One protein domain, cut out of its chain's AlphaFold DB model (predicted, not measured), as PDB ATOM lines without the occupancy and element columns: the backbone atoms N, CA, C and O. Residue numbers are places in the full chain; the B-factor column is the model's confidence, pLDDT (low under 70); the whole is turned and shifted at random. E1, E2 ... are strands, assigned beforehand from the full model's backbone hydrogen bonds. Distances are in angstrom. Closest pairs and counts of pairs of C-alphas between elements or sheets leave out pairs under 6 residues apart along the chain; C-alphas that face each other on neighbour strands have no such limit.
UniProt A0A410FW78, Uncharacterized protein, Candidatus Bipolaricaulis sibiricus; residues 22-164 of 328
ATOM      1  N   GLU A  22     134.900 114.227 -29.805       86.06
ATOM      2  CA  GLU A  22     135.283 114.609 -28.437       86.06
ATOM      3  C   GLU A  22     135.492 116.124 -28.342       86.06
ATOM      4  O   GLU A  22     136.326 116.699 -29.047       86.06
ATOM      5  N   VAL A  23     134.791 116.784 -27.427       87.25
ATOM      6  CA  VAL A  23     135.051 118.178 -27.067       87.25
ATOM      7  C   VAL A  23     136.253 118.246 -26.131       87.25
ATOM      8  O   VAL A  23     136.205 117.774 -24.998       87.25
ATOM      9  N   ALA A  24     137.323 118.922 -26.561       86.00
ATOM     10  CA  ALA A  24     138.567 118.995 -25.789       86.00
ATOM     11  C   ALA A  24     138.381 119.645 -24.405       86.00
ATOM     12  O   ALA A  24     139.127 119.353 -23.470       86.00
ATOM     13  N   ARG A  25     137.409 120.559 -24.279       85.94
ATOM     14  CA  ARG A  25     137.009 121.177 -23.011       85.94
ATOM     15  C   ARG A  25     135.494 121.311 -22.932       85.94
ATOM     16  O   ARG A  25     134.927 122.089 -23.693       85.94
ATOM     17  N   PRO A  26     134.833 120.660 -21.972       87.25
ATOM     18  CA  PRO A  26     133.382 120.730 -21.883       87.25
ATOM     19  C   PRO A  26     132.833 122.061 -21.362       87.25
ATOM     20  O   PRO A  26     131.641 122.324 -21.497       87.25
ATOM     21  N   VAL A  27     133.673 122.888 -20.734       92.00
ATOM     22  CA  VAL A  27     133.308 124.225 -20.255       92.00
ATOM     23  C   VAL A  27     134.333 125.220 -20.780       92.00
ATOM     24  O   VAL A  27     135.525 125.085 -20.482       92.00
ATOM     25  N   LEU A  28     133.873 126.210 -21.542       93.56
ATOM     26  CA  LEU A  28     134.698 127.231 -22.186       93.56
ATOM     27  C   LEU A  28     134.207 128.649 -21.892       93.56
ATOM     28  O   LEU A  28     133.007 128.904 -21.786       93.56
ATOM     29  N   PHE A  29     135.147 129.581 -21.799       94.81
ATOM     30  CA  PHE A  29     134.864 131.012 -21.771       94.81
ATOM     31  C   PHE A  29     134.307 131.499 -23.115       94.81
ATOM     32  O   PHE A  29     134.432 130.830 -24.144       94.81
ATOM     33  N   LEU A  30     133.680 132.677 -23.138       93.88
ATOM     34  CA  LEU A  30     133.155 133.239 -24.383       93.88
ATOM     35  C   LEU A  30     134.280 133.618 -25.349       93.88
ATOM     36  O   LEU A  30     134.064 133.532 -26.558       93.88
ATOM     37  N   SER A  31     135.448 133.988 -24.820       92.06
ATOM     38  CA  SER A  31     136.667 134.281 -25.583       92.06
ATOM     39  C   SER A  31     137.453 133.050 -26.044       92.06
ATOM     40  O   SER A  31     138.335 133.190 -26.890       92.06
ATOM     41  N   GLU A  32     137.159 131.855 -25.525       93.50
ATOM     42  CA  GLU A  32     137.854 130.629 -25.927       93.50
ATOM     43  C   GLU A  32     137.279 130.066 -27.245       93.50
ATOM     44  O   GLU A  32     136.056 130.063 -27.441       93.50
ATOM     45  N   PRO A  33     138.133 129.557 -28.155       94.62
ATOM     46  CA  PRO A  33     137.667 128.820 -29.322       94.62
ATOM     47  C   PRO A  33     137.124 127.446 -28.909       94.62
ATOM     48  O   PRO A  33     137.573 126.846 -27.928       94.62
ATOM     49  N   LEU A  34     136.183 126.914 -29.689       95.25
ATOM     50  CA  LEU A  34     135.785 125.516 -29.569       95.25
ATOM     51  C   LEU A  34     136.848 124.643 -30.225       95.25
ATOM     52  O   LEU A  34     137.163 124.830 -31.398       95.25
ATOM     53  N   VAL A  35     137.358 123.668 -29.479       94.88
ATOM     54  CA  VAL A  35     138.271 122.648 -29.995       94.88
ATOM     55  C   VAL A  35     137.604 121.290 -29.862       94.88
ATOM     56  O   VAL A  35     137.224 120.900 -28.754       94.88
ATOM     57  N   VAL A  36     137.489 120.567 -30.973       93.31
ATOM     58  CA  VAL A  36     136.951 119.204 -31.003       93.31
ATOM     59  C   VAL A  36     137.870 118.257 -31.761       93.31
ATOM     60  O   VAL A  36     138.610 118.662 -32.660       93.31
ATOM     61  N   TRP A  37     137.816 116.988 -31.389       91.38
ATOM     62  CA  TRP A  37     138.545 115.896 -32.013       91.38
ATOM     63  C   TRP A  37     137.562 114.931 -32.655       91.38
ATOM     64  O   TRP A  37     136.512 114.652 -32.094       91.38
ATOM     65  N   THR A  38     137.914 114.419 -33.827       90.38
ATOM     66  CA  THR A  38     137.114 113.434 -34.571       90.38
ATOM     67  C   THR A  38     138.018 112.334 -35.106       90.38
ATOM     68  O   THR A  38     139.242 112.510 -35.197       90.38
ATOM     69  N   VAL A  39     137.424 111.202 -35.484       86.31
ATOM     70  CA  VAL A  39     138.144 110.159 -36.222       86.31
ATOM     71  C   VAL A  39     138.526 110.652 -37.631       86.31
ATOM     72  O   VAL A  39     137.970 111.633 -38.134       86.31
ATOM     73  N   PRO A  40     139.512 110.024 -38.285       81.50
ATOM     74  CA  PRO A  40     140.027 110.510 -39.560       81.50
ATOM     75  C   PRO A  40     138.967 110.386 -40.660       81.50
ATOM     76  O   PRO A  40     138.357 109.330 -40.812       81.50
ATOM     77  N   GLY A  41     138.793 111.439 -41.463       78.44
ATOM     78  CA  GLY A  41     137.878 111.433 -42.610       78.44
ATOM     79  C   GLY A  41     136.413 111.760 -42.300       78.44
ATOM     80  O   GLY A  41     135.596 111.644 -43.209       78.44
ATOM     81  N   GLU A  42     136.076 112.171 -41.072       82.81
ATOM     82  CA  GLU A  42     134.753 112.740 -40.775       82.81
ATOM     83  C   GLU A  42     134.565 114.136 -41.387       82.81
ATOM     84  O   GLU A  42     135.520 114.900 -41.564       82.81
ATOM     85  N   ASP A  43     133.306 114.459 -41.680       83.56
ATOM     86  CA  ASP A  43     132.886 115.779 -42.141       83.56
ATOM     87  C   ASP A  43     133.029 116.851 -41.051       83.56
ATOM     88  O   ASP A  43     133.075 116.571 -39.849       83.56
ATOM     89  N   SER A  44     133.060 118.115 -41.487       88.06
ATOM     90  CA  SER A  44     133.168 119.271 -40.598       88.06
ATOM     91  C   SER A  44     132.076 119.265 -39.516       88.06
ATOM     92  O   SER A  44     130.888 119.199 -39.854       88.06
ATOM     93  N   PRO A  45     132.436 119.421 -38.230       93.06
ATOM     94  CA  PRO A  45     131.460 119.468 -37.152       93.06
ATOM     95  C   PRO A  45     130.476 120.636 -37.309       93.06
ATOM     96  O   PRO A  45     130.833 121.739 -37.729       93.06
ATOM     97  N   ARG A  46     129.222 120.415 -36.920       93.94
ATOM     98  CA  ARG A  46     128.174 121.442 -36.848       93.94
ATOM     99  C   ARG A  46     127.944 121.827 -35.399       93.94
ATOM    100  O   ARG A  46     127.897 120.952 -34.543       93.94
ATOM    101  N   VAL A  47     127.773 123.115 -35.126       94.69
ATOM    102  CA  VAL A  47     127.523 123.620 -33.770       94.69
ATOM    103  C   VAL A  47     126.142 124.237 -33.705       94.69
ATOM    104  O   VAL A  47     125.751 124.955 -34.620       94.69
ATOM    105  N   SER A  48     125.411 123.986 -32.624       93.00
ATOM    106  CA  SER A  48     124.066 124.517 -32.443       93.00
ATOM    107  C   SER A  48     123.778 124.960 -31.010       93.00
ATOM    108  O   SER A  48     124.374 124.487 -30.037       93.00
ATOM    109  N   LEU A  49     122.847 125.906 -30.889       90.19
ATOM    110  CA  LEU A  49     122.259 126.362 -29.632       90.19
ATOM    111  C   LEU A  49     120.756 126.083 -29.676       90.19
ATOM    112  O   LEU A  49     119.984 126.817 -30.298       90.19
ATOM    113  N   GLY A  50     120.334 124.993 -29.034       85.25
ATOM    114  CA  GLY A  50     118.976 124.480 -29.201       85.25
ATOM    115  C   GLY A  50     118.727 124.097 -30.670       85.25
ATOM    116  O   GLY A  50     119.520 123.341 -31.223       85.25
ATOM    117  N   PRO A  51     117.662 124.594 -31.325       84.56
ATOM    118  CA  PRO A  51     117.381 124.277 -32.727       84.56
ATOM    119  C   PRO A  51     118.176 125.129 -33.733       84.56
ATOM    120  O   PRO A  51     117.982 124.967 -34.935       84.56
ATOM    121  N   LEU A  52     118.990 126.089 -33.275       88.12
ATOM    122  CA  LEU A  52     119.696 127.022 -34.152       88.12
ATOM    123  C   LEU A  52     121.107 126.522 -34.457       88.12
ATOM    124  O   LEU A  52     121.964 126.554 -33.575       88.12
ATOM    125  N   ASP A  53     121.356 126.157 -35.713       90.12
ATOM    126  CA  ASP A  53     122.708 125.904 -36.211       90.12
ATOM    127  C   ASP A  53     123.480 127.220 -36.357       90.12
ATOM    128  O   ASP A  53     122.993 128.203 -36.923       90.12
ATOM    129  N   VAL A  54     124.706 127.229 -35.843       90.69
ATOM    130  CA  VAL A  54     125.620 128.365 -35.887       90.69
ATOM    131  C   VAL A  54     126.845 127.964 -36.706       90.69
ATOM    132  O   VAL A  54     127.606 127.093 -36.278       90.69
ATOM    133  N   PRO A  55     127.059 128.580 -37.882       88.69
ATOM    134  CA  PRO A  55     128.229 128.285 -38.690       88.69
ATOM    135  C   PRO A  55     129.486 128.793 -37.981       88.69
ATOM    136  O   PRO A  55     129.535 129.943 -37.538       88.69
ATOM    137  N   LEU A  56     130.498 127.930 -37.892       92.25
ATOM    138  CA  LEU A  56     131.843 128.282 -37.453       92.25
ATOM    139  C   LEU A  56     132.814 128.116 -38.618       92.25
ATOM    140  O   LEU A  56     132.725 127.148 -39.376       92.25
ATOM    141  N   ASP A  57     133.762 129.042 -38.722       90.75
ATOM    142  CA  ASP A  57     134.908 128.887 -39.607       90.75
ATOM    143  C   ASP A  57     135.913 127.955 -38.927       90.75
ATOM    144  O   ASP A  57     136.532 128.310 -37.920       90.75
ATOM    145  N   TRP A  58     136.031 126.735 -39.451       93.62
ATOM    146  CA  TRP A  58     136.875 125.701 -38.868       93.62
ATOM    147  C   TRP A  58     138.293 125.708 -39.433       93.62
ATOM    148  O   TRP A  58     138.505 125.626 -40.643       93.62
ATOM    149  N   CYS A  59     139.267 125.681 -38.532       93.25
ATOM    150  CA  CYS A  59     140.648 125.323 -38.820       93.25
ATOM    151  C   CYS A  59     140.866 123.842 -38.498       93.25
ATOM    152  O   CYS A  59     140.552 123.399 -37.392       93.25
ATOM    153  N   THR A  60     141.437 123.085 -39.436       92.38
ATOM    154  CA  THR A  60     141.731 121.658 -39.254       92.38
ATOM    155  C   THR A  60     143.213 121.381 -39.102       92.38
ATOM    156  O   THR A  60     144.065 122.004 -39.736       92.38
ATOM    157  N   THR A  61     143.550 120.420 -38.250       92.75
ATOM    158  CA  THR A  61     144.915 119.907 -38.120       92.75
ATOM    159  C   THR A  61     144.873 118.412 -37.845       92.75
ATOM    160  O   THR A  61     144.143 117.955 -36.973       92.75
ATOM    161  N   TRP A  62     145.657 117.646 -38.596       87.94
ATOM    162  CA  TRP A  62     145.831 116.212 -38.383       87.94
ATOM    163  C   TRP A  62     146.982 115.970 -37.402       87.94
ATOM    164  O   TRP A  62     148.073 116.500 -37.622       87.94
ATOM    165  N   ASP A  63     146.754 115.193 -36.341       83.25
ATOM    166  CA  ASP A  63     147.778 114.914 -35.316       83.25
ATOM    167  C   ASP A  63     148.491 113.557 -35.485       83.25
ATOM    168  O   ASP A  63     149.462 113.286 -34.782       83.25
ATOM    169  N   GLY A  64     148.050 112.729 -36.440       82.94
ATOM    170  CA  GLY A  64     148.559 111.372 -36.665       82.94
ATOM    171  C   GLY A  64     147.565 110.264 -36.311       82.94
ATOM    172  O   GLY A  64     147.654 109.184 -36.894       82.94
ATOM    173  N   GLU A  65     146.595 110.537 -35.437       84.88
ATOM    174  CA  GLU A  65     145.575 109.575 -34.992       84.88
ATOM    175  C   GLU A  65     144.144 110.128 -35.096       84.88
ATOM    176  O   GLU A  65     143.201 109.371 -35.337       84.88
ATOM    177  N   ARG A  66     143.969 111.446 -34.953       89.00
ATOM    178  CA  ARG A  66     142.687 112.156 -34.937       89.00
ATOM    179  C   ARG A  66     142.759 113.498 -35.664       89.00
ATOM    180  O   ARG A  66     143.808 114.131 -35.807       89.00
ATOM    181  N   THR A  67     141.600 113.960 -36.121       90.94
ATOM    182  CA  THR A  67     141.464 115.285 -36.733       90.94
ATOM    183  C   THR A  67     141.038 116.284 -35.669       90.94
ATOM    184  O   THR A  67     139.964 116.142 -35.080       90.94
ATOM    185  N   ARG A  68     141.873 117.299 -35.439       93.81
ATOM    186  CA  ARG A  68     141.568 118.461 -34.603       93.81
ATOM    187  C   ARG A  68     140.825 119.501 -35.423       93.81
ATOM    188  O   ARG A  68     141.337 119.933 -36.456       93.81
ATOM    189  N   TRP A  69     139.696 119.967 -34.915       94.44
ATOM    190  CA  TRP A  69     138.949 121.097 -35.451       94.44
ATOM    191  C   TRP A  69     138.935 122.217 -34.418       94.44
ATOM    192  O   TRP A  69     138.647 121.982 -33.245       94.44
ATOM    193  N   GLU A  70     139.247 123.434 -34.843       96.19
ATOM    194  CA  GLU A  70     139.202 124.627 -34.003       96.19
ATOM    195  C   GLU A  70     138.349 125.704 -34.669       96.19
ATOM    196  O   GLU A  70     138.599 126.062 -35.817       96.19
ATOM    197  N   GLY A  71     137.331 126.192 -33.963       94.94
ATOM    198  CA  GLY A  71     136.368 127.161 -34.478       94.94
ATOM    199  C   GLY A  71     136.150 128.302 -33.492       94.94
ATOM    200  O   GLY A  71     135.896 128.080 -32.306       94.94
ATOM    201  N   ALA A  72     136.237 129.538 -33.981       93.69
ATOM    202  CA  ALA A  72     135.954 130.726 -33.183       93.69
ATOM    203  C   ALA A  72     134.476 131.102 -33.297       93.69
ATOM    204  O   ALA A  72     133.925 131.197 -34.394       93.69
ATOM    205  N   PHE A  73     133.832 131.365 -32.162       92.00
ATOM    206  CA  PHE A  73     132.448 131.820 -32.170       92.00
ATOM    207  C   PHE A  73     132.330 133.281 -32.606       92.00
ATOM    208  O   PHE A  73     133.167 134.108 -32.232       92.00
ATOM    209  N   PRO A  74     131.226 133.652 -33.277       88.94
ATOM    210  CA  PRO A  74     130.864 135.052 -33.442       88.94
ATOM    211  C   PRO A  74     130.817 135.770 -32.088       88.94
ATOM    212  O   PRO A  74     130.272 135.230 -31.121       88.94
ATOM    213  N   ALA A  75     131.316 137.009 -32.030       84.75
ATOM    214  CA  ALA A  75     131.448 137.789 -30.791       84.75
ATOM    215  C   ALA A  75     130.134 137.968 -30.001       84.75
ATOM    216  O   ALA A  75     130.160 138.180 -28.792       84.75
ATOM    217  N   PHE A  76     128.982 137.873 -30.670       84.12
ATOM    218  CA  PHE A  76     127.651 138.042 -30.071       84.12
ATOM    219  C   PHE A  76     127.015 136.735 -29.583       84.12
ATOM    220  O   PHE A  76     125.864 136.733 -29.148       84.12
ATOM    221  N   SER A  77     127.725 135.615 -29.693       89.94
ATOM    222  CA  SER A  77     127.190 134.313 -29.308       89.94
ATOM    223  C   SER A  77     126.976 134.247 -27.787       89.94
ATOM    224  O   SER A  77     127.917 134.520 -27.038       89.94
ATOM    225  N   PRO A  78     125.771 133.891 -27.307       91.94
ATOM    226  CA  PRO A  78     125.450 133.945 -25.885       91.94
ATOM    227  C   PRO A  78     126.094 132.799 -25.078       91.94
ATOM    228  O   PRO A  78     126.423 131.745 -25.638       91.94
ATOM    229  N   PRO A  79     126.232 132.958 -23.748       93.19
ATOM    230  CA  PRO A  79     126.546 131.843 -22.858       93.19
ATOM    231  C   PRO A  79     125.379 130.845 -22.804       93.19
ATOM    232  O   PRO A  79     124.229 131.206 -23.056       93.19
ATOM    233  N   GLY A  80     125.663 129.598 -22.438       91.25
ATOM    234  CA  GLY A  80     124.657 128.539 -22.345       91.25
ATOM    235  C   GLY A  80     125.199 127.168 -22.721       91.25
ATOM    236  O   GLY A  80     126.392 127.018 -22.976       91.25
ATOM    237  N   VAL A  81     124.320 126.167 -22.741       91.94
ATOM    238  CA  VAL A  81     124.650 124.818 -23.214       91.94
ATOM    239  C   VAL A  81     124.507 124.780 -24.730       91.94
ATOM    240  O   VAL A  81     123.452 125.111 -25.267       91.94
ATOM    241  N   TRP A  82     125.573 124.377 -25.397       94.31
ATOM    242  CA  TRP A  82     125.693 124.229 -26.836       94.31
ATOM    243  C   TRP A  82     125.890 122.758 -27.181       94.31
ATOM    244  O   TRP A  82     126.320 121.968 -26.341       94.31
ATOM    245  N   MET A  83     125.588 122.402 -28.422       93.69
ATOM    246  CA  MET A  83     125.851 121.082 -28.978       93.69
ATOM    247  C   MET A  83     126.839 121.211 -30.126       93.69
ATOM    248  O   MET A  83     126.784 122.170 -30.894       93.69
ATOM    249  N   VAL A  84     127.720 120.233 -30.265       93.50
ATOM    250  CA  VAL A  84     128.501 120.001 -31.475       93.50
ATOM    251  C   VAL A  84     128.201 118.598 -31.972       93.50
ATOM    252  O   VAL A  84     128.122 117.665 -31.180       93.50
ATOM    253  N   CYS A  85     127.985 118.457 -33.270       90.75
ATOM    254  CA  CYS A  85     127.558 117.216 -33.891       90.75
ATOM    255  C   CYS A  85     128.341 116.948 -35.170       90.75
ATOM    256  O   CYS A  85     128.528 117.844 -35.994       90.75
ATOM    257  N   THR A  86     128.704 115.691 -35.369       89.69
ATOM    258  CA  THR A  86     129.033 115.121 -36.677       89.69
ATOM    259  C   THR A  86     127.824 114.329 -37.176       89.69
ATOM    260  O   THR A  86     126.745 114.377 -36.576       89.69
ATOM    261  N   ASP A  87     127.960 113.611 -38.285       84.31
ATOM    262  CA  ASP A  87     126.885 112.737 -38.774       84.31
ATOM    263  C   ASP A  87     126.710 111.465 -37.926       84.31
ATOM    264  O   ASP A  87     125.708 110.758 -38.058       84.31
ATOM    265  N   HIS A  88     127.656 111.178 -37.028       81.75
ATOM    266  CA  HIS A  88     127.676 109.952 -36.227       81.75
ATOM    267  C   HIS A  88     127.458 110.182 -34.735       81.75
ATOM    268  O   HIS A  88     126.993 109.279 -34.039       81.75
ATOM    269  N   SER A  89     127.798 111.364 -34.224       85.81
ATOM    270  CA  SER A  89     127.774 111.627 -32.787       85.81
ATOM    271  C   SER A  89     127.547 113.102 -32.484       85.81
ATOM    272  O   SER A  89     127.828 113.970 -33.309       85.81
ATOM    273  N   CYS A  90     127.026 113.376 -31.292       86.81
ATOM    274  CA  CYS A  90     126.819 114.721 -30.781       86.81
ATOM    275  C   CYS A  90     127.315 114.799 -29.341       86.81
ATOM    276  O   CYS A  90     127.017 113.915 -28.538       86.81
ATOM    277  N   GLU A  91     127.977 115.897 -28.997       88.81
ATOM    278  CA  GLU A  91     128.411 116.204 -27.641       88.81
ATOM    279  C   GLU A  91     127.918 117.586 -27.211       88.81
ATOM    280  O   GLU A  91     127.871 118.530 -28.000       88.81
ATOM    281  N   ALA A  92     127.536 117.699 -25.940       89.75
ATOM    282  CA  ALA A  92     127.187 118.975 -25.332       89.75
ATOM    283  C   ALA A  92     128.442 119.676 -24.796       89.75
ATOM    284  O   ALA A  92     129.420 119.029 -24.445       89.75
ATOM    285  N   PHE A  93     128.407 120.996 -24.664       92.00
ATOM    286  CA  PHE A  93     129.398 121.769 -23.912       92.00
ATOM    287  C   PHE A  93     128.769 123.065 -23.394       92.00
ATOM    288  O   PHE A  93     127.723 123.501 -23.869       92.00
ATOM    289  N   LEU A  94     129.385 123.699 -22.402       93.12
ATOM    290  CA  LEU A  94     128.896 124.928 -21.784       93.12
ATOM    291  C   LEU A  94     129.818 126.096 -22.094       93.12
ATOM    292  O   LEU A  94     131.021 126.042 -21.852       93.12
ATOM    293  N   ARG A  95     129.222 127.187 -22.566       93.94
ATOM    294  CA  ARG A  95     129.891 128.477 -22.718       93.94
ATOM    295  C   ARG A  95     129.525 129.407 -21.578       93.94
ATOM    296  O   ARG A  95     128.338 129.576 -21.287       93.94
ATOM    297  N   VAL A  96     130.521 130.039 -20.966       94.56
ATOM    298  CA  VAL A  96     130.345 130.895 -19.785       94.56
ATOM    299  C   VAL A  96     130.979 132.271 -19.968       94.56
ATOM    300  O   VAL A  96     131.996 132.378 -20.648       94.56
ATOM    301  N   PRO A  97     130.414 133.333 -19.366       95.31
ATOM    302  CA  PRO A  97     130.985 134.673 -19.456       95.31
ATOM    303  C   PRO A  97     132.400 134.770 -18.875       95.31
ATOM    304  O   PRO A  97     132.669 134.228 -17.807       95.31
ATOM    305  N   ASP A  98     133.243 135.595 -19.495       94.62
ATOM    306  CA  ASP A  98     134.630 135.864 -19.071       94.62
ATOM    307  C   ASP A  98     134.734 136.587 -17.710       94.62
ATOM    308  O   ASP A  98     135.812 136.744 -17.150       94.62
ATOM    309  N   VAL A  99     133.608 137.032 -17.145       94.75
ATOM    310  CA  VAL A  99     133.552 137.574 -15.775       94.75
ATOM    311  C   VAL A  99     133.542 136.484 -14.698       94.75
ATOM    312  O   VAL A  99     133.679 136.799 -13.519       94.75
ATOM    313  N   MET A 100     133.351 135.224 -15.088       95.12
ATOM    314  CA  MET A 100     133.390 134.055 -14.209       95.12
ATOM    315  C   MET A 100     134.784 133.423 -14.234       95.12
ATOM    316  O   MET A 100     135.597 133.739 -15.099       95.12
ATOM    317  N   GLY A 101     135.040 132.500 -13.313       94.81
ATOM    318  CA  GLY A 101     136.150 131.558 -13.419       94.81
ATOM    319  C   GLY A 101     135.657 130.119 -13.534       94.81
ATOM    320  O   GLY A 101     134.512 129.804 -13.187       94.81
ATOM    321  N   ILE A 102     136.530 129.246 -14.029       94.81
ATOM    322  CA  ILE A 102     136.274 127.810 -14.167       94.81
ATOM    323  C   ILE A 102     137.217 127.073 -13.222       94.81
ATOM    324  O   ILE A 102     138.433 127.225 -13.307       94.81
ATOM    325  N   VAL A 103     136.667 126.249 -12.335       94.88
ATOM    326  CA  VAL A 103     137.453 125.375 -11.460       94.88
ATOM    327  C   VAL A 103     137.338 123.949 -11.968       94.88
ATOM    328  O   VAL A 103     136.247 123.385 -12.011       94.88
ATOM    329  N   GLU A 104     138.469 123.369 -12.350       92.69
ATOM    330  CA  GLU A 104     138.583 121.985 -12.797       92.69
ATOM    331  C   GLU A 104     139.108 121.144 -11.643       92.69
ATOM    332  O   GLU A 104     140.233 121.333 -11.180       92.69
ATOM    333  N   VAL A 105     138.297 120.214 -11.163       90.56
ATOM    334  CA  VAL A 105     138.655 119.355 -10.042       90.56
ATOM    335  C   VAL A 105     139.016 117.980 -10.575       90.56
ATOM    336  O   VAL A 105     138.183 117.304 -11.176       90.56
ATOM    337  N   ARG A 106     140.257 117.559 -10.321       88.19
ATOM    338  CA  ARG A 106     140.719 116.192 -10.560       88.19
ATOM    339  C   ARG A 106     140.647 115.405  -9.261       88.19
ATOM    340  O   ARG A 106     141.234 115.809  -8.256       88.19
ATOM    341  N   ALA A 107     139.925 114.296  -9.282       88.12
ATOM    342  CA  ALA A 107     139.606 113.506  -8.100       88.12
ATOM    343  C   ALA A 107     139.308 112.049  -8.486       88.12
ATOM    344  O   ALA A 107     139.269 111.699  -9.666       88.12
ATOM    345  N   LEU A 108     139.120 111.177  -7.495       85.38
ATOM    346  CA  LEU A 108     138.739 109.791  -7.757       85.38
ATOM    347  C   LEU A 108     137.272 109.722  -8.229       85.38
ATOM    348  O   LEU A 108     136.428 110.412  -7.644       85.38
ATOM    349  N   PRO A 109     136.941 108.903  -9.248       84.25
ATOM    350  CA  PRO A 109     135.551 108.650  -9.631       84.25
ATOM    351  C   PRO A 109     134.732 108.217  -8.415       84.25
ATOM    352  O   PRO A 109     135.212 107.414  -7.616       84.25
ATOM    353  N   GLY A 110     133.522 108.749  -8.248       82.88
ATOM    354  CA  GLY A 110     132.760 108.508  -7.015       82.88
ATOM    355  C   GLY A 110     132.804 109.646  -5.998       82.88
ATOM    356  O   GLY A 110     131.966 109.687  -5.099       82.88
ATOM    357  N   THR A 111     133.761 110.570  -6.120       87.69
ATOM    358  CA  THR A 111     133.901 111.673  -5.161       87.69
ATOM    359  C   THR A 111     132.760 112.674  -5.336       87.69
ATOM    360  O   THR A 111     132.558 113.218  -6.425       87.69
ATOM    361  N   ALA A 112     132.040 112.946  -4.248       90.88
ATOM    362  CA  ALA A 112     131.075 114.033  -4.167       90.88
ATOM    363  C   ALA A 112     131.805 115.343  -3.852       90.88
ATOM    364  O   ALA A 112     132.661 115.388  -2.966       90.88
ATOM    365  N   LEU A 113     131.475 116.406  -4.575       92.81
ATOM    366  CA  LEU A 113     132.136 117.702  -4.490       92.81
ATOM    367  C   LEU A 113     131.114 118.803  -4.219       92.81
ATOM    368  O   LEU A 113     130.007 118.777  -4.753       92.81
ATOM    369  N   VAL A 114     131.510 119.798  -3.431       94.12
ATOM    370  CA  VAL A 114     130.727 121.013  -3.204       94.12
ATOM    371  C   VAL A 114     131.637 122.223  -3.340       94.12
ATOM    372  O   VAL A 114     132.631 122.327  -2.626       94.12
ATOM    373  N   LEU A 115     131.296 123.160  -4.220       93.75
ATOM    374  CA  LEU A 115     132.034 124.413  -4.383       93.75
ATOM    375  C   LEU A 115     131.064 125.570  -4.596       93.75
ATOM    376  O   LEU A 115     130.198 125.504  -5.461       93.75
ATOM    377  N   ALA A 116     131.204 126.639  -3.808       91.06
ATOM    378  CA  ALA A 116     130.332 127.817  -3.891       91.06
ATOM    379  C   ALA A 116     128.821 127.477  -3.832       91.06
ATOM    380  O   ALA A 116     128.002 128.126  -4.480       91.06
ATOM    381  N   GLY A 117     128.452 126.434  -3.076       87.19
ATOM    382  CA  GLY A 117     127.073 125.942  -2.960       87.19
ATOM    383  C   GLY A 117     126.569 125.120  -4.153       87.19
ATOM    384  O   GLY A 117     125.409 124.722  -4.152       87.19
ATOM    385  N   GLN A 118     127.409 124.858  -5.155       90.06
ATOM    386  CA  GLN A 118     127.113 123.932  -6.247       90.06
ATOM    387  C   GLN A 118     127.554 122.529  -5.852       90.06
ATOM    388  O   GLN A 118     128.673 122.348  -5.373       90.06
ATOM    389  N   GLU A 119     126.692 121.547  -6.086       90.88
ATOM    390  CA  GLU A 119     127.018 120.132  -5.931       90.88
ATOM    391  C   GLU A 119     127.526 119.572  -7.261       90.88
ATOM    392  O   GLU A 119     127.004 119.889  -8.332       90.88
ATOM    393  N   GLY A 120     128.553 118.734  -7.190       86.31
ATOM    394  CA  GLY A 120     129.132 118.045  -8.332       86.31
ATOM    395  C   GLY A 120     129.549 116.630  -7.961       86.31
ATOM    396  O   GLY A 120     129.725 116.292  -6.792       86.31
ATOM    397  N   PHE A 121     129.728 115.794  -8.976       85.88
ATOM    398  CA  PHE A 121     130.205 114.431  -8.810       85.88
ATOM    399  C   PHE A 121     131.270 114.132  -9.854       85.88
ATOM    400  O   PHE A 121     131.161 114.547 -11.008       85.88
ATOM    401  N   VAL A 122     132.305 113.410  -9.441       84.44
ATOM    402  CA  VAL A 122     133.419 113.061 -10.317       84.44
ATOM    403  C   VAL A 122     133.050 111.829 -11.127       84.44
ATOM    404  O   VAL A 122     132.896 110.731 -10.587       84.44
ATOM    405  N   GLY A 123     132.901 112.029 -12.436       79.19
ATOM    406  CA  GLY A 123     132.573 110.969 -13.381       79.19
ATOM    407  C   GLY A 123     133.722 109.981 -13.604       79.19
ATOM    408  O   GLY A 123     134.796 110.070 -13.008       79.19
ATOM    409  N   LYS A 124     133.514 109.039 -14.531       76.88
ATOM    410  CA  LYS A 124     134.491 107.983 -14.867       76.88
ATOM    411  C   LYS A 124     135.841 108.529 -15.362       76.88
ATOM    412  O   LYS A 124     136.851 107.851 -15.224       76.88
ATOM    413  N   THR A 125     135.866 109.749 -15.897       79.62
ATOM    414  CA  THR A 125     137.082 110.426 -16.378       79.62
ATOM    415  C   THR A 125     137.981 110.948 -15.253       79.62
ATOM    416  O   THR A 125     139.114 111.342 -15.521       79.62
ATOM    417  N   GLY A 126     137.502 110.971 -14.002       83.19
ATOM    418  CA  GLY A 126     138.241 111.534 -12.866       83.19
ATOM    419  C   GLY A 126     138.213 113.066 -12.799       83.19
ATOM    420  O   GLY A 126     138.993 113.658 -12.051       83.19
ATOM    421  N   TRP A 127     137.327 113.706 -13.569       87.00
ATOM    422  CA  TRP A 127     137.185 115.159 -13.632       87.00
ATOM    423  C   TRP A 127     135.777 115.630 -13.267       87.00
ATOM    424  O   TRP A 127     134.781 114.950 -13.525       87.00
ATOM    425  N   ALA A 128     135.718 116.824 -12.686       89.69
ATOM    426  CA  ALA A 128     134.515 117.620 -12.497       89.69
ATOM    427  C   ALA A 128     134.837 119.101 -12.744       89.69
ATOM    428  O   ALA A 128     135.982 119.530 -12.585       89.69
ATOM    429  N   TRP A 129     133.828 119.889 -13.106       91.44
ATOM    430  CA  TRP A 129     133.984 121.309 -13.419       91.44
ATOM    431  C   TRP A 129     132.959 122.140 -12.660       91.44
ATOM    432  O   TRP A 129     131.803 121.745 -12.535       91.44
ATOM    433  N   PHE A 130     133.383 123.314 -12.208       93.31
ATOM    434  CA  PHE A 130     132.528 124.307 -11.575       93.31
ATOM    435  C   PHE A 130     132.727 125.663 -12.233       93.31
ATOM    436  O   PHE A 130     133.845 126.035 -12.589       93.31
ATOM    437  N   VAL A 131     131.644 126.426 -12.341       94.88
ATOM    438  CA  VAL A 131     131.669 127.801 -12.843       94.88
ATOM    439  C   VAL A 131     131.321 128.703 -11.677       94.88
ATOM    440  O   VAL A 131     130.196 128.670 -11.178       94.88
ATOM    441  N   VAL A 132     132.282 129.490 -11.209       94.62
ATOM    442  CA  VAL A 132     132.145 130.252  -9.961       94.62
ATOM    443  C   VAL A 132     132.463 131.727 -10.181       94.62
ATOM    444  O   VAL A 132     133.241 132.065 -11.077       94.62
ATOM    445  N   PRO A 133     131.849 132.636  -9.406       95.62
ATOM    446  CA  PRO A 133     132.238 134.037  -9.448       95.62
ATOM    447  C   PRO A 133     133.684 134.202  -8.942       95.62
ATOM    448  O   PRO A 133     134.144 133.377  -8.150       95.62
ATOM    449  N   PRO A 134     134.396 135.267  -9.333       95.62
ATOM    450  CA  PRO A 134     135.724 135.557  -8.802       95.62
ATOM    451  C   PRO A 134     135.713 135.710  -7.275       95.62
ATOM    452  O   PRO A 134     134.777 136.283  -6.710       95.62
ATOM    453  N   GLY A 135     136.757 135.224  -6.606       95.94
ATOM    454  CA  GLY A 135     136.895 135.272  -5.150       95.94
ATOM    455  C   GLY A 135     137.538 134.021  -4.552       95.94
ATOM    456  O   GLY A 135     137.965 133.115  -5.265       95.94
ATOM    457  N   GLU A 136     137.622 133.993  -3.221       96.81
ATOM    458  CA  GLU A 136     138.049 132.817  -2.459       96.81
ATOM    459  C   GLU A 136     136.837 131.926  -2.167       96.81
ATOM    460  O   GLU A 136     135.827 132.379  -1.625       96.81
ATOM    461  N   HIS A 137     136.960 130.650  -2.510       95.50
ATOM    462  CA  HIS A 137     135.943 129.626  -2.316       95.50
ATOM    463  C   HIS A 137     136.506 128.454  -1.521       95.50
ATOM    464  O   HIS A 137     137.715 128.217  -1.497       95.50
ATOM    465  N   VAL A 138     135.617 127.685  -0.896       95.25
ATOM    466  CA  VAL A 138     135.966 126.420  -0.244       95.25
ATOM    467  C   VAL A 138     135.398 125.273  -1.072       95.25
ATOM    468  O   VAL A 138     134.184 125.172  -1.234       95.25
ATOM    469  N   LEU A 139     136.287 124.426  -1.586       94.31
ATOM    470  CA  LEU A 139     135.966 123.155  -2.220       94.31
ATOM    471  C   LEU A 139     135.880 122.079  -1.140       94.31
ATOM    472  O   LEU A 139     136.900 121.698  -0.567       94.31
ATOM    473  N   GLY A 140     134.674 121.597  -0.869       92.00
ATOM    474  CA  GLY A 140     134.434 120.390  -0.090       92.00
ATOM    475  C   GLY A 140     134.483 119.157  -0.987       92.00
ATOM    476  O   GLY A 140     133.933 119.165  -2.085       92.00
ATOM    477  N   ALA A 141     135.122 118.095  -0.515       90.06
ATOM    478  CA  ALA A 141     135.162 116.795  -1.164       90.06
ATOM    479  C   ALA A 141     134.802 115.705  -0.159       90.06
ATOM    480  O   ALA A 141     135.251 115.749   0.985       90.06
ATOM    481  N   SER A 142     133.994 114.738  -0.585       84.81
ATOM    482  CA  SER A 142     133.560 113.609   0.229       84.81
ATOM    483  C   SER A 142     133.645 112.312  -0.567       84.81
ATOM    484  O   SER A 142     133.127 112.225  -1.680       84.81
ATOM    485  N   MET A 143     134.284 111.295   0.005       81.75
ATOM    486  CA  MET A 143     134.389 109.963  -0.590       81.75
ATOM    487  C   MET A 143     134.478 108.920   0.522       81.75
ATOM    488  O   MET A 143     135.261 109.078   1.453       81.75
ATOM    489  N   SER A 144     133.664 107.863   0.443       72.38
ATOM    490  CA  SER A 144     133.675 106.746   1.405       72.38
ATOM    491  C   SER A 144     133.630 107.182   2.883       72.38
ATOM    492  O   SER A 144     134.239 106.560   3.747       72.38
ATOM    493  N   GLY A 145     132.919 108.279   3.176       66.81
ATOM    494  CA  GLY A 145     132.785 108.845   4.524       66.81
ATOM    495  C   GLY A 145     133.920 109.777   4.970       66.81
ATOM    496  O   GLY A 145     133.781 110.426   6.005       66.81
ATOM    497  N   GLN A 146     135.003 109.904   4.200       68.50
ATOM    498  CA  GLN A 146     136.055 110.889   4.445       68.50
ATOM    499  C   GLN A 146     135.678 112.230   3.816       68.50
ATOM    500  O   GLN A 146     135.251 112.275   2.664       68.50
ATOM    501  N   GLN A 147     135.867 113.322   4.561       80.25
ATOM    502  CA  GLN A 147     135.652 114.688   4.082       80.25
ATOM    503  C   GLN A 147     136.965 115.470   4.048       80.25
ATOM    504  O   GLN A 147     137.831 115.306   4.905       80.25
ATOM    505  N   SER A 148     137.128 116.333   3.052       82.75
ATOM    506  CA  SER A 148     138.286 117.216   2.904       82.75
ATOM    507  C   SER A 148     137.854 118.570   2.356       82.75
ATOM    508  O   SER A 148     136.929 118.650   1.551       82.75
ATOM    509  N   CYS A 149     138.525 119.635   2.795       88.19
ATOM    510  CA  CYS A 149     138.217 121.005   2.394       88.19
ATOM    511  C   CYS A 149     139.471 121.698   1.862       88.19
ATOM    512  O   CYS A 149     140.520 121.673   2.507       88.19
ATOM    513  N   TYR A 150     139.341 122.373   0.724       89.12
ATOM    514  CA  TYR A 150     140.428 123.079   0.052       89.12
ATOM    515  C   TYR A 150     140.011 124.515  -0.235       89.12
ATOM    516  O   TYR A 150     138.888 124.768  -0.660       89.12
ATOM    517  N   ARG A 151     140.916 125.467  -0.019       94.00
ATOM    518  CA  ARG A 151     140.696 126.857  -0.432       94.00
ATOM    519  C   ARG A 151     141.102 127.016  -1.888       94.00
ATOM    520  O   ARG A 151     142.185 126.583  -2.273       94.00
ATOM    521  N   VAL A 152     140.237 127.643  -2.671       94.75
ATOM    522  CA  VAL A 152     140.434 127.882  -4.100       94.75
ATOM    523  C   VAL A 152     140.217 129.364  -4.357       94.75
ATOM    524  O   VAL A 152     139.123 129.879  -4.137       94.75
ATOM    525  N   LEU A 153     141.264 130.056  -4.795       96.50
ATOM    526  CA  LEU A 153     141.177 131.443  -5.236       96.50
ATOM    527  C   LEU A 153     140.954 131.461  -6.745       96.50
ATOM    528  O   LEU A 153     141.661 130.760  -7.462       96.50
ATOM    529  N   VAL A 154     139.972 132.235  -7.199       96.12
ATOM    530  CA  VAL A 154     139.567 132.287  -8.607       96.12
ATOM    531  C   VAL A 154     139.504 133.733  -9.084       96.12
ATOM    532  O   VAL A 154     138.811 134.557  -8.480       96.12
ATOM    533  N   TYR A 155     140.185 134.038 -10.186       96.31
ATOM    534  CA  TYR A 155     140.121 135.325 -10.877       96.31
ATOM    535  C   TYR A 155     139.181 135.280 -12.108       96.31
ATOM    536  O   TYR A 155     138.813 134.202 -12.578       96.31
ATOM    537  N   PRO A 156     138.733 136.441 -12.633       96.19
ATOM    538  CA  PRO A 156     137.931 136.489 -13.858       96.19
ATOM    539  C   PRO A 156     138.682 135.900 -15.058       96.19
ATOM    540  O   PRO A 156     139.877 136.153 -15.212       96.19
ATOM    541  N   ALA A 157     137.967 135.157 -15.907       94.00
ATOM    542  CA  ALA A 157     138.495 134.455 -17.080       94.00
ATOM    543  C   ALA A 157     139.653 133.492 -16.756       94.00
ATOM    544  O   ALA A 157     140.458 133.154 -17.625       94.00
ATOM    545  N   GLU A 158     139.753 133.047 -15.501       94.88
ATOM    546  CA  GLU A 158     140.792 132.129 -15.060       94.88
ATOM    547  C   GLU A 158     140.262 130.702 -14.956       94.88
ATOM    548  O   GLU A 158     139.160 130.441 -14.460       94.88
ATOM    549  N   ARG A 159     141.102 129.764 -15.394       93.75
ATOM    550  CA  ARG A 159     140.908 128.335 -15.200       93.75
ATOM    551  C   ARG A 159     141.843 127.847 -14.103       93.75
ATOM    552  O   ARG A 159     143.061 127.897 -14.258       93.75
ATOM    553  N   VAL A 160     141.268 127.358 -13.013       93.88
ATOM    554  CA  VAL A 160     142.011 126.856 -11.855       93.88
ATOM    555  C   VAL A 160     141.867 125.345 -11.793       93.88
ATOM    556  O   VAL A 160     140.768 124.831 -11.607       93.88
ATOM    557  N   THR A 161     142.977 124.622 -11.915       91.31
ATOM    558  CA  THR A 161     142.991 123.164 -11.758       91.31
ATOM    559  C   THR A 161     143.346 122.789 -10.322       91.31
ATOM    560  O   THR A 161     144.429 123.110  -9.832       91.31
ATOM    561  N   VAL A 162     142.460 122.052  -9.657       89.38
ATOM    562  CA  VAL A 162     142.648 121.543  -8.297       89.38
ATOM    563  C   VAL A 162     142.714 120.019  -8.350       89.38
ATOM    564  O   VAL A 162     141.742 119.363  -8.706       89.38
ATOM    565  N   SER A 163     143.863 119.438  -8.005       87.12
ATOM    566  CA  SER A 163     143.999 117.982  -7.847       87.12
ATOM    567  C   SER A 163     143.865 117.615  -6.377       87.12
ATOM    568  O   SER A 163     144.677 118.054  -5.560       87.12
ATOM    569  N   LEU A 164     142.843 116.831  -6.042       85.62
ATOM    570  CA  LEU A 164     142.616 116.389  -4.670       85.62
ATOM    571  C   LEU A 164     143.629 115.316  -4.268       85.62
ATOM    572  O   LEU A 164     144.057 114.514  -5.096       85.62
TER     573      LEU A 164
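This is residues 22 to 164 of the 328 residues of an uncharacterized protein of Candidatus Bipolaricaulis sibiricus (UniProt A0A410FW78). Two lobes of strands stand side by side along the longest axis, joined by the link of residues 97 to 100. The second lobe, E9 to E15, is a sandwich of two small sheets face to face; the first, E1 to E8, is looser, with a strongly twisted five-stranded sheet and a three-stranded sheet opposite it. The 143 printed residues hold no named helix and 15 named strands, E1 to E15 in order; the class is all strand. The orders are E1 E8 E7 E3 E4, mixed; E2 E6 E5, antiparallel; E11 E10 E13 E14, antiparallel; and E12 E9 E15, mixed. The whole is compact, with a radius of gyration of the C-alphas of 16.7 A and spans of 47 by 32 by 28 A.

Find C-alpha 27 at (133.308, 124.225, -20.255), where E1 begins, residues 27 to 29. Read on through E2, 34 to 38; E3, 46 to 49; E4, 52 to 54; E5, 58 to 62; E6, 67 to 71; E7, 80 to 85, 16.4 A long; and E8, 90 to 96, 19.9 A. At C-alpha 101, (136.150, 131.558, -13.419), E9 begins, residues 101 to 106. Then come E10, 112 to 115; E11, 118 to 121; E12, 127 to 132; E13, 135 to 143, 25.8 A; E14, 146 to 154, 25.3 A; and E15, 159 to 163, ending at (143.999, 117.982, -7.847).

Begin with edge strand E1, parallel to E8 at 42 degrees, with N 28 and O 94 2.9 A apart. E7 and E8 form a hairpin, with N 82 and O 93 at 2.8 A. E3 is antiparallel to E7, with N 48 and O 83 at 2.9 A, and forms a hairpin with edge strand E4, with N 54 and O 47 at 2.8 A. In the three-stranded sheet, look for N 36 and O 69 of E2 and E6, 2.9 A, and N 61 and O 68 of the hairpin E5 and E6, 2.9 A. Between the lobes, the closest C-alphas of E1 and E12, Val 27 and Trp 129, are 7.5 A apart. In the sandwich, the facing parts are 8.8 A centre to centre, and the strands of the two sheets stand at 21 degrees. The hairpin E13 and E14 has N 139 and O 150 at 2.8 A; E10 and E13 have N 114 and O 140 at 2.8 A; the hairpin E10 and E11 has N 113 and O 120 at 2.8 A. Look to E9 for its two neighbours: E15, parallel, with N 104 and O 160 at 2.8 A, and E12, antiparallel, with N 103 and O 130 at 2.8 A. The closest C-alphas of E11 and E12, Phe 121 and Ala 128, are 6.5 A apart.

The farthest C-alphas, Asp 57 and Gly 145, are 48.5 A apart. The printed part has no cut and no long link. Its mean pLDDT is 89.8; look for low confidence, under 70, at residues 145 to 146.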